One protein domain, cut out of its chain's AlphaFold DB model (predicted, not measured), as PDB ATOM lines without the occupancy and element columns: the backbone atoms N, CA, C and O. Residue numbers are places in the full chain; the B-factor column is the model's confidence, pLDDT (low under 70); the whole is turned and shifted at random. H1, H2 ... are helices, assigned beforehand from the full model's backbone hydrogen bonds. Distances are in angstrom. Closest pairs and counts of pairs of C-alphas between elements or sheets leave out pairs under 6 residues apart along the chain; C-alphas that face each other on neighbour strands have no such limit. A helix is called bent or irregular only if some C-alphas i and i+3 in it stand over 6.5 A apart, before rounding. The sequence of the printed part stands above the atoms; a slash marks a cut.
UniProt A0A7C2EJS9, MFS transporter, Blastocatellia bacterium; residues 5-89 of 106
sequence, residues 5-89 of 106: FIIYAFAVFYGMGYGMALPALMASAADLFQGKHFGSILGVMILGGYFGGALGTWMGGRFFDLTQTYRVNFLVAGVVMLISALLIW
ATOM      1  N   PHE A   5      65.622  30.549  50.062       90.00
ATOM      2  CA  PHE A   5      65.368  29.139  50.334       90.00
ATOM      3  C   PHE A   5      63.906  28.830  50.686       90.00
ATOM      4  O   PHE A   5      63.376  27.816  50.241       90.00
ATOM      5  N   ILE A   6      63.222  29.708  51.430       88.06
ATOM      6  CA  ILE A   6      61.815  29.497  51.818       88.06
ATOM      7  C   ILE A   6      60.896  29.465  50.592       88.06
ATOM      8  O   ILE A   6      59.955  28.676  50.545       88.06
ATOM      9  N   ILE A   7      61.180  30.293  49.588       88.56
ATOM     10  CA  ILE A   7      60.373  30.377  48.367       88.56
ATOM     11  C   ILE A   7      60.606  29.134  47.506       88.56
ATOM     12  O   ILE A   7      59.648  28.565  46.987       88.56
ATOM     13  N   TYR A   8      61.854  28.664  47.408       91.88
ATOM     14  CA  TYR A   8      62.166  27.414  46.714       91.88
ATOM     15  C   TYR A   8      61.518  26.204  47.390       91.88
ATOM     16  O   TYR A   8      60.894  25.393  46.711       91.88
ATOM     17  N   ALA A   9      61.599  26.110  48.720       91.56
ATOM     18  CA  ALA A   9      60.923  25.061  49.474       91.56
ATOM     19  C   ALA A   9      59.408  25.093  49.215       91.56
ATOM     20  O   ALA A   9      58.824  24.073  48.856       91.56
ATOM     21  N   PHE A  10      58.785  26.273  49.315       89.56
ATOM     22  CA  PHE A  10      57.367  26.447  49.009       89.56
ATOM     23  C   PHE A  10      57.020  25.985  47.590       89.56
ATOM     24  O   PHE A  10      56.071  25.225  47.425       89.56
ATOM     25  N   ALA A  11      57.793  26.383  46.578       91.31
ATOM     26  CA  ALA A  11      57.547  26.003  45.189       91.31
ATOM     27  C   ALA A  11      57.608  24.482  44.975       91.31
ATOM     28  O   ALA A  11      56.756  23.931  44.281       91.31
ATOM     29  N   VAL A  12      58.566  23.795  45.607       93.94
ATOM     30  CA  VAL A  12      58.696  22.331  45.522       93.94
ATOM     31  C   VAL A  12      57.503  21.634  46.177       93.94
ATOM     32  O   VAL A  12      56.863  20.797  45.542       93.94
ATOM     33  N   PHE A  13      57.159  21.998  47.416       91.50
ATOM     34  CA  PHE A  13      56.028  21.386  48.122       91.50
ATOM     35  C   PHE A  13      54.692  21.686  47.442       91.50
ATOM     36  O   PHE A  13      53.859  20.791  47.284       91.50
ATOM     37  N   TYR A  14      54.495  22.931  47.007       89.69
ATOM     38  CA  TYR A  14      53.288  23.340  46.305       89.69
ATOM     39  C   TYR A  14      53.166  22.635  44.953       89.69
ATOM     40  O   TYR A  14      52.112  22.080  44.656       89.69
ATOM     41  N   GLY A  15      54.240  22.592  44.160       90.06
ATOM     42  CA  GLY A  15      54.255  21.910  42.866       90.06
ATOM     43  C   GLY A  15      53.971  20.414  42.994       90.06
ATOM     44  O   GLY A  15      53.155  19.877  42.247       90.06
ATOM     45  N   MET A  16      54.573  19.756  43.989       92.19
ATOM     46  CA  MET A  16      54.329  18.342  44.273       92.19
ATOM     47  C   MET A  16      52.867  18.085  44.663       92.19
ATOM     48  O   MET A  16      52.228  17.201  44.096       92.19
ATOM     49  N   GLY A  17      52.312  18.876  45.586       87.62
ATOM     50  CA  GLY A  17      50.922  18.723  46.021       87.62
ATOM     51  C   GLY A  17      49.911  19.037  44.916       87.62
ATOM     52  O   GLY A  17      48.973  18.274  44.692       87.62
ATOM     53  N   TYR A  18      50.122  20.131  44.184       87.88
ATOM     54  CA  TYR A  18      49.234  20.560  43.107       87.88
ATOM     55  C   TYR A  18      49.236  19.572  41.932       87.88
ATOM     56  O   TYR A  18      48.172  19.233  41.415       87.88
ATOM     57  N   GLY A  19      50.407  19.037  41.563       88.06
ATOM     58  CA  GLY A  19      50.527  18.030  40.506       88.06
ATOM     59  C   GLY A  19      49.812  16.714  40.828       88.06
ATOM     60  O   GLY A  19      49.266  16.074  39.933       88.06
ATOM     61  N   MET A  20      49.758  16.323  42.105       88.69
ATOM     62  CA  MET A  20      49.059  15.108  42.544       88.69
ATOM     63  C   MET A  20      47.540  15.286  42.674       88.69
ATOM     64  O   MET A  20      46.803  14.303  42.582       88.69
ATOM     65  N   ALA A  21      47.054  16.514  42.874       86.75
ATOM     66  CA  ALA A  21      45.655  16.776  43.204       86.75
ATOM     67  C   ALA A  21      44.674  16.378  42.086       86.75
ATOM     68  O   ALA A  21      43.665  15.728  42.364       86.75
ATOM     69  N   LEU A  22      44.965  16.729  40.826       84.62
ATOM     70  CA  LEU A  22      44.079  16.416  39.696       84.62
ATOM     71  C   LEU A  22      43.940  14.899  39.459       84.62
ATOM     72  O   LEU A  22      42.806  14.415  39.445       84.62
ATOM     73  N   PRO A  23      45.035  14.124  39.307       87.38
ATOM     74  CA  PRO A  23      44.947  12.675  39.132       87.38
ATOM     75  C   PRO A  23      44.265  11.977  40.308       87.38
ATOM     76  O   PRO A  23      43.445  11.087  40.099       87.38
ATOM     77  N   ALA A  24      44.563  12.404  41.541       85.19
ATOM     78  CA  ALA A  24      43.937  11.845  42.732       85.19
ATOM     79  C   ALA A  24      42.421  12.091  42.751       85.19
ATOM     80  O   ALA A  24      41.664  11.190  43.113       85.19
ATOM     81  N   LEU A  25      41.958  13.271  42.322       84.94
ATOM     82  CA  LEU A  25      40.529  13.571  42.207       84.94
ATOM     83  C   LEU A  25      39.849  12.680  41.161       84.94
ATOM     84  O   LEU A  25      38.794  12.116  41.438       84.94
ATOM     85  N   MET A  26      40.465  12.495  39.991       83.75
ATOM     86  CA  MET A  26      39.919  11.619  38.945       83.75
ATOM     87  C   MET A  26      39.853  10.153  39.392       83.75
ATOM     88  O   MET A  26      38.825   9.503  39.210       83.75
ATOM     89  N   ALA A  27      40.924   9.645  40.010       84.00
ATOM     90  CA  ALA A  27      40.992   8.272  40.507       84.00
ATOM     91  C   ALA A  27      39.983   8.028  41.639       84.00
ATOM     92  O   ALA A  27      39.195   7.093  41.572       84.00
ATOM     93  N   SER A  28      39.938   8.916  42.637       82.88
ATOM     94  CA  SER A  28      38.987   8.804  43.752       82.88
ATOM     95  C   SER A  28      37.532   8.905  43.300       82.88
ATOM     96  O   SER A  28      36.690   8.162  43.800       82.88
ATOM     97  N   ALA A  29      37.226   9.772  42.330       81.88
ATOM     98  CA  ALA A  29      35.898   9.835  41.739       81.88
ATOM     99  C   ALA A  29      35.545   8.522  41.026       81.88
ATOM    100  O   ALA A  29      34.431   8.035  41.198       81.88
ATOM    101  N   ALA A  30      36.472   7.944  40.252       81.31
ATOM    102  CA  ALA A  30      36.257   6.681  39.541       81.31
ATOM    103  C   ALA A  30      36.084   5.484  40.496       81.31
ATOM    104  O   ALA A  30      35.285   4.584  40.227       81.31
ATOM    105  N   ASP A  31      36.794   5.497  41.627       79.94
ATOM    106  CA  ASP A  31      36.690   4.473  42.668       79.94
ATOM    107  C   ASP A  31      35.359   4.554  43.432       79.94
ATOM    108  O   ASP A  31      34.776   3.521  43.768       79.94
ATOM    109  N   LEU A  32      34.856   5.766  43.712       76.75
ATOM    110  CA  LEU A  32      33.594   5.966  44.439       76.75
ATOM    111  C   LEU A  32      32.354   5.860  43.545       76.75
ATOM    112  O   LEU A  32      31.306   5.397  43.996       76.75
ATOM    113  N   PHE A  33      32.449   6.320  42.297       77.25
ATOM    114  CA  PHE A  33      31.311   6.480  41.401       77.25
ATOM    115  C   PHE A  33      31.570   5.750  40.081       77.25
ATOM    116  O   PHE A  33      32.260   6.249  39.199       77.25
ATOM    117  N   GLN A  34      30.953   4.581  39.906       67.94
ATOM    118  CA  GLN A  34      30.930   3.858  38.631       67.94
ATOM    119  C   GLN A  34      29.510   3.914  38.043       67.94
ATOM    120  O   GLN A  34      28.547   3.579  38.730       67.94
ATOM    121  N   GLY A  35      29.350   4.354  36.787       70.50
ATOM    122  CA  GLY A  35      28.051   4.325  36.089       70.50
ATOM    123  C   GLY A  35      27.793   5.470  35.099       70.50
ATOM    124  O   GLY A  35      28.623   6.356  34.909       70.50
ATOM    125  N   LYS A  36      26.599   5.481  34.479       73.56
ATOM    126  CA  LYS A  36      26.233   6.412  33.382       73.56
ATOM    127  C   LYS A  36      26.254   7.903  33.752       73.56
ATOM    128  O   LYS A  36      26.276   8.750  32.869       73.56
ATOM    129  N   HIS A  37      26.213   8.223  35.046       79.75
ATOM    130  CA  HIS A  37      26.186   9.595  35.568       79.75
ATOM    131  C   HIS A  37      27.555  10.103  36.040       79.75
ATOM    132  O   HIS A  37      27.644  11.216  36.556       79.75
ATOM    133  N   PHE A  38      28.622   9.322  35.840       80.31
ATOM    134  CA  PHE A  38      29.976   9.656  36.279       80.31
ATOM    135  C   PHE A  38      30.432  11.050  35.824       80.31
ATOM    136  O   PHE A  38      30.874  11.854  36.642       80.31
ATOM    137  N   GLY A  39      30.227  11.384  34.544       83.44
ATOM    138  CA  GLY A  39      30.615  12.689  34.000       83.44
ATOM    139  C   GLY A  39      29.895  13.873  34.654       83.44
ATOM    140  O   GLY A  39      30.491  14.933  34.816       83.44
ATOM    141  N   SER A  40      28.645  13.697  35.095       86.81
ATOM    142  CA  SER A  40      27.897  14.759  35.782       86.81
ATOM    143  C   SER A  40      28.425  14.992  37.200       86.81
ATOM    144  O   SER A  40      28.623  16.138  37.592       86.81
ATOM    145  N   ILE A  41      28.731  13.919  37.938       86.38
ATOM    146  CA  ILE A  41      29.311  13.997  39.288       86.38
ATOM    147  C   ILE A  41      30.683  14.673  39.236       86.38
ATOM    148  O   ILE A  41      30.957  15.606  39.988       86.38
ATOM    149  N   LEU A  42      31.521  14.233  38.301       88.19
ATOM    150  CA  LEU A  42      32.857  14.771  38.098       88.19
ATOM    151  C   LEU A  42      32.798  16.247  37.666       88.19
ATOM    152  O   LEU A  42      33.551  17.071  38.182       88.19
ATOM    153  N   GLY A  43      31.835  16.614  36.815       89.44
ATOM    154  CA  GLY A  43      31.557  18.006  36.456       89.44
ATOM    155  C   GLY A  43      31.193  18.881  37.662       89.44
ATOM    156  O   GLY A  43      31.736  19.973  37.807       89.44
ATOM    157  N   VAL A  44      30.341  18.394  38.572       91.62
ATOM    158  CA  VAL A  44      29.991  19.118  39.811       91.62
ATOM    159  C   VAL A  44      31.203  19.270  40.738       91.62
ATOM    160  O   VAL A  44      31.398  20.341  41.313       91.62
ATOM    161  N   MET A  45      32.058  18.248  40.851       89.25
ATOM    162  CA  MET A  45      33.306  18.342  41.624       89.25
ATOM    163  C   MET A  45      34.251  19.408  41.055       89.25
ATOM    164  O   MET A  45      34.778  20.231  41.803       89.25
ATOM    165  N   ILE A  46      34.432  19.424  39.732       90.56
ATOM    166  CA  ILE A  46      35.255  20.421  39.042       90.56
ATOM    167  C   ILE A  46      34.680  21.832  39.232       90.56
ATOM    168  O   ILE A  46      35.428  22.760  39.539       90.56
ATOM    169  N   LEU A  47      33.358  21.999  39.103       93.62
ATOM    170  CA  LEU A  47      32.682  23.275  39.359       93.62
ATOM    171  C   LEU A  47      32.948  23.783  40.780       93.62
ATOM    172  O   LEU A  47      33.241  24.965  40.956       93.62
ATOM    173  N   GLY A  48      32.921  22.894  41.776       90.56
ATOM    174  CA  GLY A  48      33.319  23.225  43.145       90.56
ATOM    175  C   GLY A  48      34.761  23.739  43.234       90.56
ATOM    176  O   GLY A  48      35.020  24.724  43.925       90.56
ATOM    177  N   GLY A  49      35.686  23.137  42.481       89.75
ATOM    178  CA  GLY A  49      37.074  23.595  42.370       89.75
ATOM    179  C   GLY A  49      37.200  25.010  41.798       89.75
ATOM    180  O   GLY A  49      37.899  25.845  42.372       89.75
ATOM    181  N   TYR A  50      36.478  25.318  40.716       92.31
ATOM    182  CA  TYR A  50      36.455  26.671  40.143       92.31
ATOM    183  C   TYR A  50      35.836  27.696  41.088       92.31
ATOM    184  O   TYR A  50      36.357  28.803  41.221       92.31
ATOM    185  N   PHE A  51      34.760  27.321  41.780       94.12
ATOM    186  CA  PHE A  51      34.138  28.178  42.779       94.12
ATOM    187  C   PHE A  51      35.101  28.479  43.934       94.12
ATOM    188  O   PHE A  51      35.232  29.628  44.349       94.12
ATOM    189  N   GLY A  52      35.856  27.474  44.388       89.31
ATOM    190  CA  GLY A  52      36.940  27.652  45.352       89.31
ATOM    191  C   GLY A  52      38.042  28.585  44.843       89.31
ATOM    192  O   GLY A  52      38.517  29.430  45.596       89.31
ATOM    193  N   GLY A  53      38.406  28.492  43.561       90.12
ATOM    194  CA  GLY A  53      39.352  29.411  42.923       90.12
ATOM    195  C   GLY A  53      38.858  30.861  42.906       90.12
ATOM    196  O   GLY A  53      39.601  31.762  43.288       90.12
ATOM    197  N   ALA A  54      37.596  31.083  42.527       92.94
ATOM    198  CA  ALA A  54      36.977  32.409  42.498       92.94
ATOM    199  C   ALA A  54      36.829  33.022  43.901       92.94
ATOM    200  O   ALA A  54      37.150  34.191  44.114       92.94
ATOM    201  N   LEU A  55      36.387  32.227  44.881       91.25
ATOM    202  CA  LEU A  55      36.337  32.657  46.278       91.25
ATOM    203  C   LEU A  55      37.737  32.944  46.821       91.25
ATOM    204  O   LEU A  55      37.934  33.951  47.494       91.25
ATOM    205  N   GLY A  56      38.717  32.097  46.509       88.06
ATOM    206  CA  GLY A  56      40.094  32.245  46.964       88.06
ATOM    207  C   GLY A  56      40.750  33.533  46.472       88.06
ATOM    208  O   GLY A  56      41.390  34.224  47.263       88.06
ATOM    209  N   THR A  57      40.563  33.902  45.200       90.00
ATOM    210  CA  THR A  57      41.100  35.160  44.654       90.00
ATOM    211  C   THR A  57      40.412  36.383  45.254       90.00
ATOM    212  O   THR A  57      41.099  37.318  45.669       90.00
ATOM    213  N   TRP A  58      39.080  36.367  45.378       89.69
ATOM    214  CA  TRP A  58      38.327  37.466  45.989       89.69
ATOM    215  C   TRP A  58      38.681  37.665  47.469       89.69
ATOM    216  O   TRP A  58      39.025  38.774  47.886       89.69
ATOM    217  N   MET A  59      38.668  36.587  48.262       86.38
ATOM    218  CA  MET A  59      39.061  36.623  49.675       86.38
ATOM    219  C   MET A  59      40.523  37.041  49.823       86.38
ATOM    220  O   MET A  59      40.849  37.837  50.702       86.38
ATOM    221  N   GLY A  60      41.394  36.553  48.938       85.38
ATOM    222  CA  GLY A  60      42.810  36.875  48.954       85.38
ATOM    223  C   GLY A  60      43.089  38.369  48.779       85.38
ATOM    224  O   GLY A  60      43.927  38.911  49.502       85.38
ATOM    225  N   GLY A  61      42.363  39.035  47.877       85.56
ATOM    226  CA  GLY A  61      42.425  40.487  47.702       85.56
ATOM    227  C   GLY A  61      41.837  41.233  48.898       85.56
ATOM    228  O   GLY A  61      42.491  42.094  49.477       85.56
ATOM    229  N   ARG A  62      40.642  40.838  49.356       85.94
ATOM    230  CA  ARG A  62      39.948  41.547  50.441       85.94
ATOM    231  C   ARG A  62      40.699  41.500  51.772       85.94
ATOM    232  O   ARG A  62      40.743  42.496  52.491       85.94
ATOM    233  N   PHE A  63      41.285  40.356  52.116       86.69
ATOM    234  CA  PHE A  63      42.106  40.232  53.320       86.69
ATOM    235  C   PHE A  63      43.401  41.033  53.217       86.69
ATOM    236  O   PHE A  63      43.842  41.596  54.222       86.69
ATOM    237  N   PHE A  64      43.985  41.124  52.022       84.75
ATOM    238  CA  PHE A  64      45.154  41.959  51.791       84.75
ATOM    239  C   PHE A  64      44.817  43.449  51.934       84.75
ATOM    240  O   PHE A  64      45.533  44.153  52.640       84.75
ATOM    241  N   ASP A  65      43.690  43.906  51.384       85.19
ATOM    242  CA  ASP A  65      43.240  45.298  51.513       85.19
ATOM    243  C   ASP A  65      43.047  45.712  52.980       85.19
ATOM    244  O   ASP A  65      43.408  46.821  53.369       85.19
ATOM    245  N   LEU A  66      42.502  44.812  53.809       82.94
ATOM    246  CA  LEU A  66      42.199  45.081  55.218       82.94
ATOM    247  C   LEU A  66      43.418  44.993  56.144       82.94
ATOM    248  O   LEU A  66      43.504  45.741  57.113       82.94
ATOM    249  N   THR A  67      44.334  44.055  55.891       82.00
ATOM    250  CA  THR A  67      45.460  43.777  56.805       82.00
ATOM    251  C   THR A  67      46.812  44.256  56.290       82.00
ATOM    252  O   THR A  67      47.796  44.195  57.029       82.00
ATOM    253  N   GLN A  68      46.886  44.700  55.028       83.88
ATOM    254  CA  GLN A  68      48.120  45.076  54.323       83.88
ATOM    255  C   GLN A  68      49.202  43.975  54.380       83.88
ATOM    256  O   GLN A  68      50.391  44.234  54.216       83.88
ATOM    257  N   THR A  69      48.813  42.729  54.675       82.88
ATOM    258  CA  THR A  69      49.723  41.631  55.013       82.88
ATOM    259  C   THR A  69      49.170  40.298  54.508       82.88
ATOM    260  O   THR A  69      48.014  39.961  54.727       82.88
ATOM    261  N   TYR A  70      50.018  39.458  53.907       82.62
ATOM    262  CA  TYR A  70      49.610  38.137  53.398       82.62
ATOM    263  C   TYR A  70      49.551  37.020  54.451       82.62
ATOM    264  O   TYR A  70      49.113  35.911  54.153       82.62
ATOM    265  N   ARG A  71      49.981  37.280  55.692       85.19
ATOM    266  CA  ARG A  71      50.011  36.271  56.769       85.19
ATOM    267  C   ARG A  71      48.640  35.642  57.015       85.19
ATOM    268  O   ARG A  71      48.559  34.431  57.183       85.19
ATOM    269  N   VAL A  72      47.576  36.448  56.994       85.19
ATOM    270  CA  VAL A  72      46.204  35.959  57.189       85.19
ATOM    271  C   VAL A  72      45.780  35.056  56.031       85.19
ATOM    272  O   VAL A  72      45.251  33.977  56.281       85.19
ATOM    273  N   ASN A  73      46.105  35.415  54.784       87.25
ATOM    274  CA  ASN A  73      45.821  34.563  53.623       87.25
ATOM    275  C   ASN A  73      46.498  33.200  53.732       87.25
ATOM    276  O   ASN A  73      45.851  32.183  53.499       87.25
ATOM    277  N   PHE A  74      47.781  33.169  54.101       86.56
ATOM    278  CA  PHE A  74      48.507  31.909  54.262       86.56
ATOM    279  C   PHE A  74      47.935  31.052  55.395       86.56
ATOM    280  O   PHE A  74      47.830  29.837  55.237       86.56
ATOM    281  N   LEU A  75      47.513  31.666  56.506       90.12
ATOM    282  CA  LEU A  75      46.874  30.946  57.607       90.12
ATOM    283  C   LEU A  75      45.534  30.337  57.174       90.12
ATOM    284  O   LEU A  75      45.306  29.148  57.381       90.12
ATOM    285  N   VAL A  76      44.671  31.130  56.533       89.62
ATOM    286  CA  VAL A  76      43.371  30.669  56.027       89.62
ATOM    287  C   VAL A  76      43.559  29.555  54.997       89.62
ATOM    288  O   VAL A  76      42.912  28.515  55.104       89.62
ATOM    289  N   ALA A  77      44.488  29.721  54.052       88.69
ATOM    290  CA  ALA A  77      44.818  28.691  53.070       88.69
ATOM    291  C   ALA A  77      45.281  27.389  53.743       88.69
ATOM    292  O   ALA A  77      44.830  26.311  53.358       88.69
ATOM    293  N   GLY A  78      46.116  27.483  54.783       90.62
ATOM    294  CA  GLY A  78      46.553  26.337  55.580       90.62
ATOM    295  C   GLY A  78      45.394  25.615  56.272       90.62
ATOM    296  O   GLY A  78      45.283  24.395  56.165       90.62
ATOM    297  N   VAL A  79      44.488  26.351  56.925       93.25
ATOM    298  CA  VAL A  79      43.308  25.769  57.593       93.25
ATOM    299  C   VAL A  79      42.390  25.070  56.590       93.25
ATOM    300  O   VAL A  79      41.969  23.940  56.829       93.25
ATOM    301  N   VAL A  80      42.113  25.697  55.444       90.88
ATOM    302  CA  VAL A  80      41.279  25.099  54.389       90.88
ATOM    303  C   VAL A  80      41.921  23.826  53.831       90.88
ATOM    304  O   VAL A  80      41.227  22.831  53.621       90.88
ATOM    305  N   MET A  81      43.246  23.813  53.652       89.25
ATOM    306  CA  MET A  81      43.998  22.619  53.249       89.25
ATOM    307  C   MET A  81      43.867  21.479  54.265       89.25
ATOM    308  O   MET A  81      43.604  20.342  53.876       89.25
ATOM    309  N   LEU A  82      43.982  21.774  55.564       92.88
ATOM    310  CA  LEU A  82      43.807  20.774  56.623       92.88
ATOM    311  C   LEU A  82      42.385  20.203  56.635       92.88
ATOM    312  O   LEU A  82      42.212  18.989  56.715       92.88
ATOM    313  N   ILE A  83      41.368  21.058  56.499       92.94
ATOM    314  CA  ILE A  83      39.969  20.620  56.414       92.94
ATOM    315  C   ILE A  83      39.766  19.718  55.192       92.94
ATOM    316  O   ILE A  83      39.166  18.652  55.314       92.94
ATOM    317  N   SER A  84      40.304  20.101  54.031       88.00
ATOM    318  CA  SER A  84      40.241  19.294  52.809       88.00
ATOM    319  C   SER A  84      40.873  17.912  53.008       88.00
ATOM    320  O   SER A  84      40.244  16.894  52.718       88.00
ATOM    321  N   ALA A  85      42.072  17.854  53.597       88.31
ATOM    322  CA  ALA A  85      42.751  16.597  53.894       88.31
ATOM    323  C   ALA A  85      41.925  15.693  54.828       88.31
ATOM    324  O   ALA A  85      41.811  14.491  54.583       88.31
ATOM    325  N   LEU A  86      41.294  16.264  55.861       91.88
ATOM    326  CA  LEU A  86      40.414  15.528  56.773       91.88
ATOM    327  C   LEU A  86      39.156  14.998  56.074       91.88
ATOM    328  O   LEU A  86      38.748  13.864  56.323       91.88
ATOM    329  N   LEU A  87      38.548  15.791  55.189       88.38
ATOM    330  CA  LEU A  87      37.375  15.374  54.418       88.38
ATOM    331  C   LEU A  87      37.712  14.231  53.459       88.38
ATOM    332  O   LEU A  87      36.983  13.241  53.422       88.38
ATOM    333  N   ILE A  88      38.836  14.328  52.744       84.44
ATOM    334  CA  ILE A  88      39.323  13.264  51.855       84.44
ATOM    335  C   ILE A  88      39.625  11.997  52.659       84.44
ATOM    336  O   ILE A  88      39.233  10.901  52.260       84.44
ATOM    337  N   TRP A  89      40.277  12.127  53.817       85.56
ATOM    338  CA  TRP A  89      40.557  10.980  54.676       85.56
ATOM    339  C   TRP A  89      39.271  10.328  55.192       85.56
ATOM    340  O   TRP A  89      39.156   9.105  55.189       85.56
TER     341      TRP A  89
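This is residues 5 to 89 of the 106 residues of the protein "MFS transporter" of Blastocatellia bacterium (UniProt A0A7C2EJS9). This is a loose, open zigzag of three helices: the long H2 has one helix folded back from each of its ends, H1 from its first and H3 from its last. Residues 5 to 21 of the bent H1 stick out, and H3 slants away from H2 after their meeting near the turn. The printed part has 85 residues, with named helices H1, H2 and H3 in chain order and no named strand; its class is all helix. It is loose, with a radius of gyration of the C-alphas of 15.7 A, and elongated, spanning 49 by 28 by 18 A.

Start at H2, residues 38 to 67. Its residues 60 to 64 alone touch H3, residues 71 to 89, which touches with residues 72 to 73 alone; the closest C-alphas, of Gly 60 and Asn 73, are 6.0 A apart. This helical hairpin runs opposite ways at a shallow tilt of 22 degrees. Now look at H1, residues 5 to 32, assigned as one helix by its hydrogen bonds but bent: C-alphas 19 and 22 are 6.7 A apart. Its arms, H1a, residues 5 to 19, and H1b, residues 22 to 32, stand at a steep tilt of 36 degrees, only just past shallow. H1b and H2 form a helical hairpin, opposite ways at a steep tilt of 44 degrees; they only just touch, with 3 pairs of C-alphas within 8 A, the closest being Ala 29 and Leu 42 at 6.8 A, and H2 touches with residues 38 to 42 alone. H1a is apart from H2 and H3, and H1b is apart from H3. In H1a, H1b, H2 and H3 every O i to N i+4 pair is within hydrogen-bond range.

Find C-alpha 38 at (29.976, 9.656, 36.279); from there H2 runs 42.7 A to C-alpha 67. H1a begins at C-alpha 5, (65.368, 29.139, 50.334), and is 21.0 A long; H1b is 15.5 A. H3, 27.1 A, ends at C-alpha 89, (40.557, 10.980, 54.676).

The C-alphas farthest apart, of Lys 36 and Gln 68, are 49.1 A apart. The printed part has no cut, and both links are tight. The mean pLDDT of the printed part is 86.9; look at residue 34 for the one value under 70.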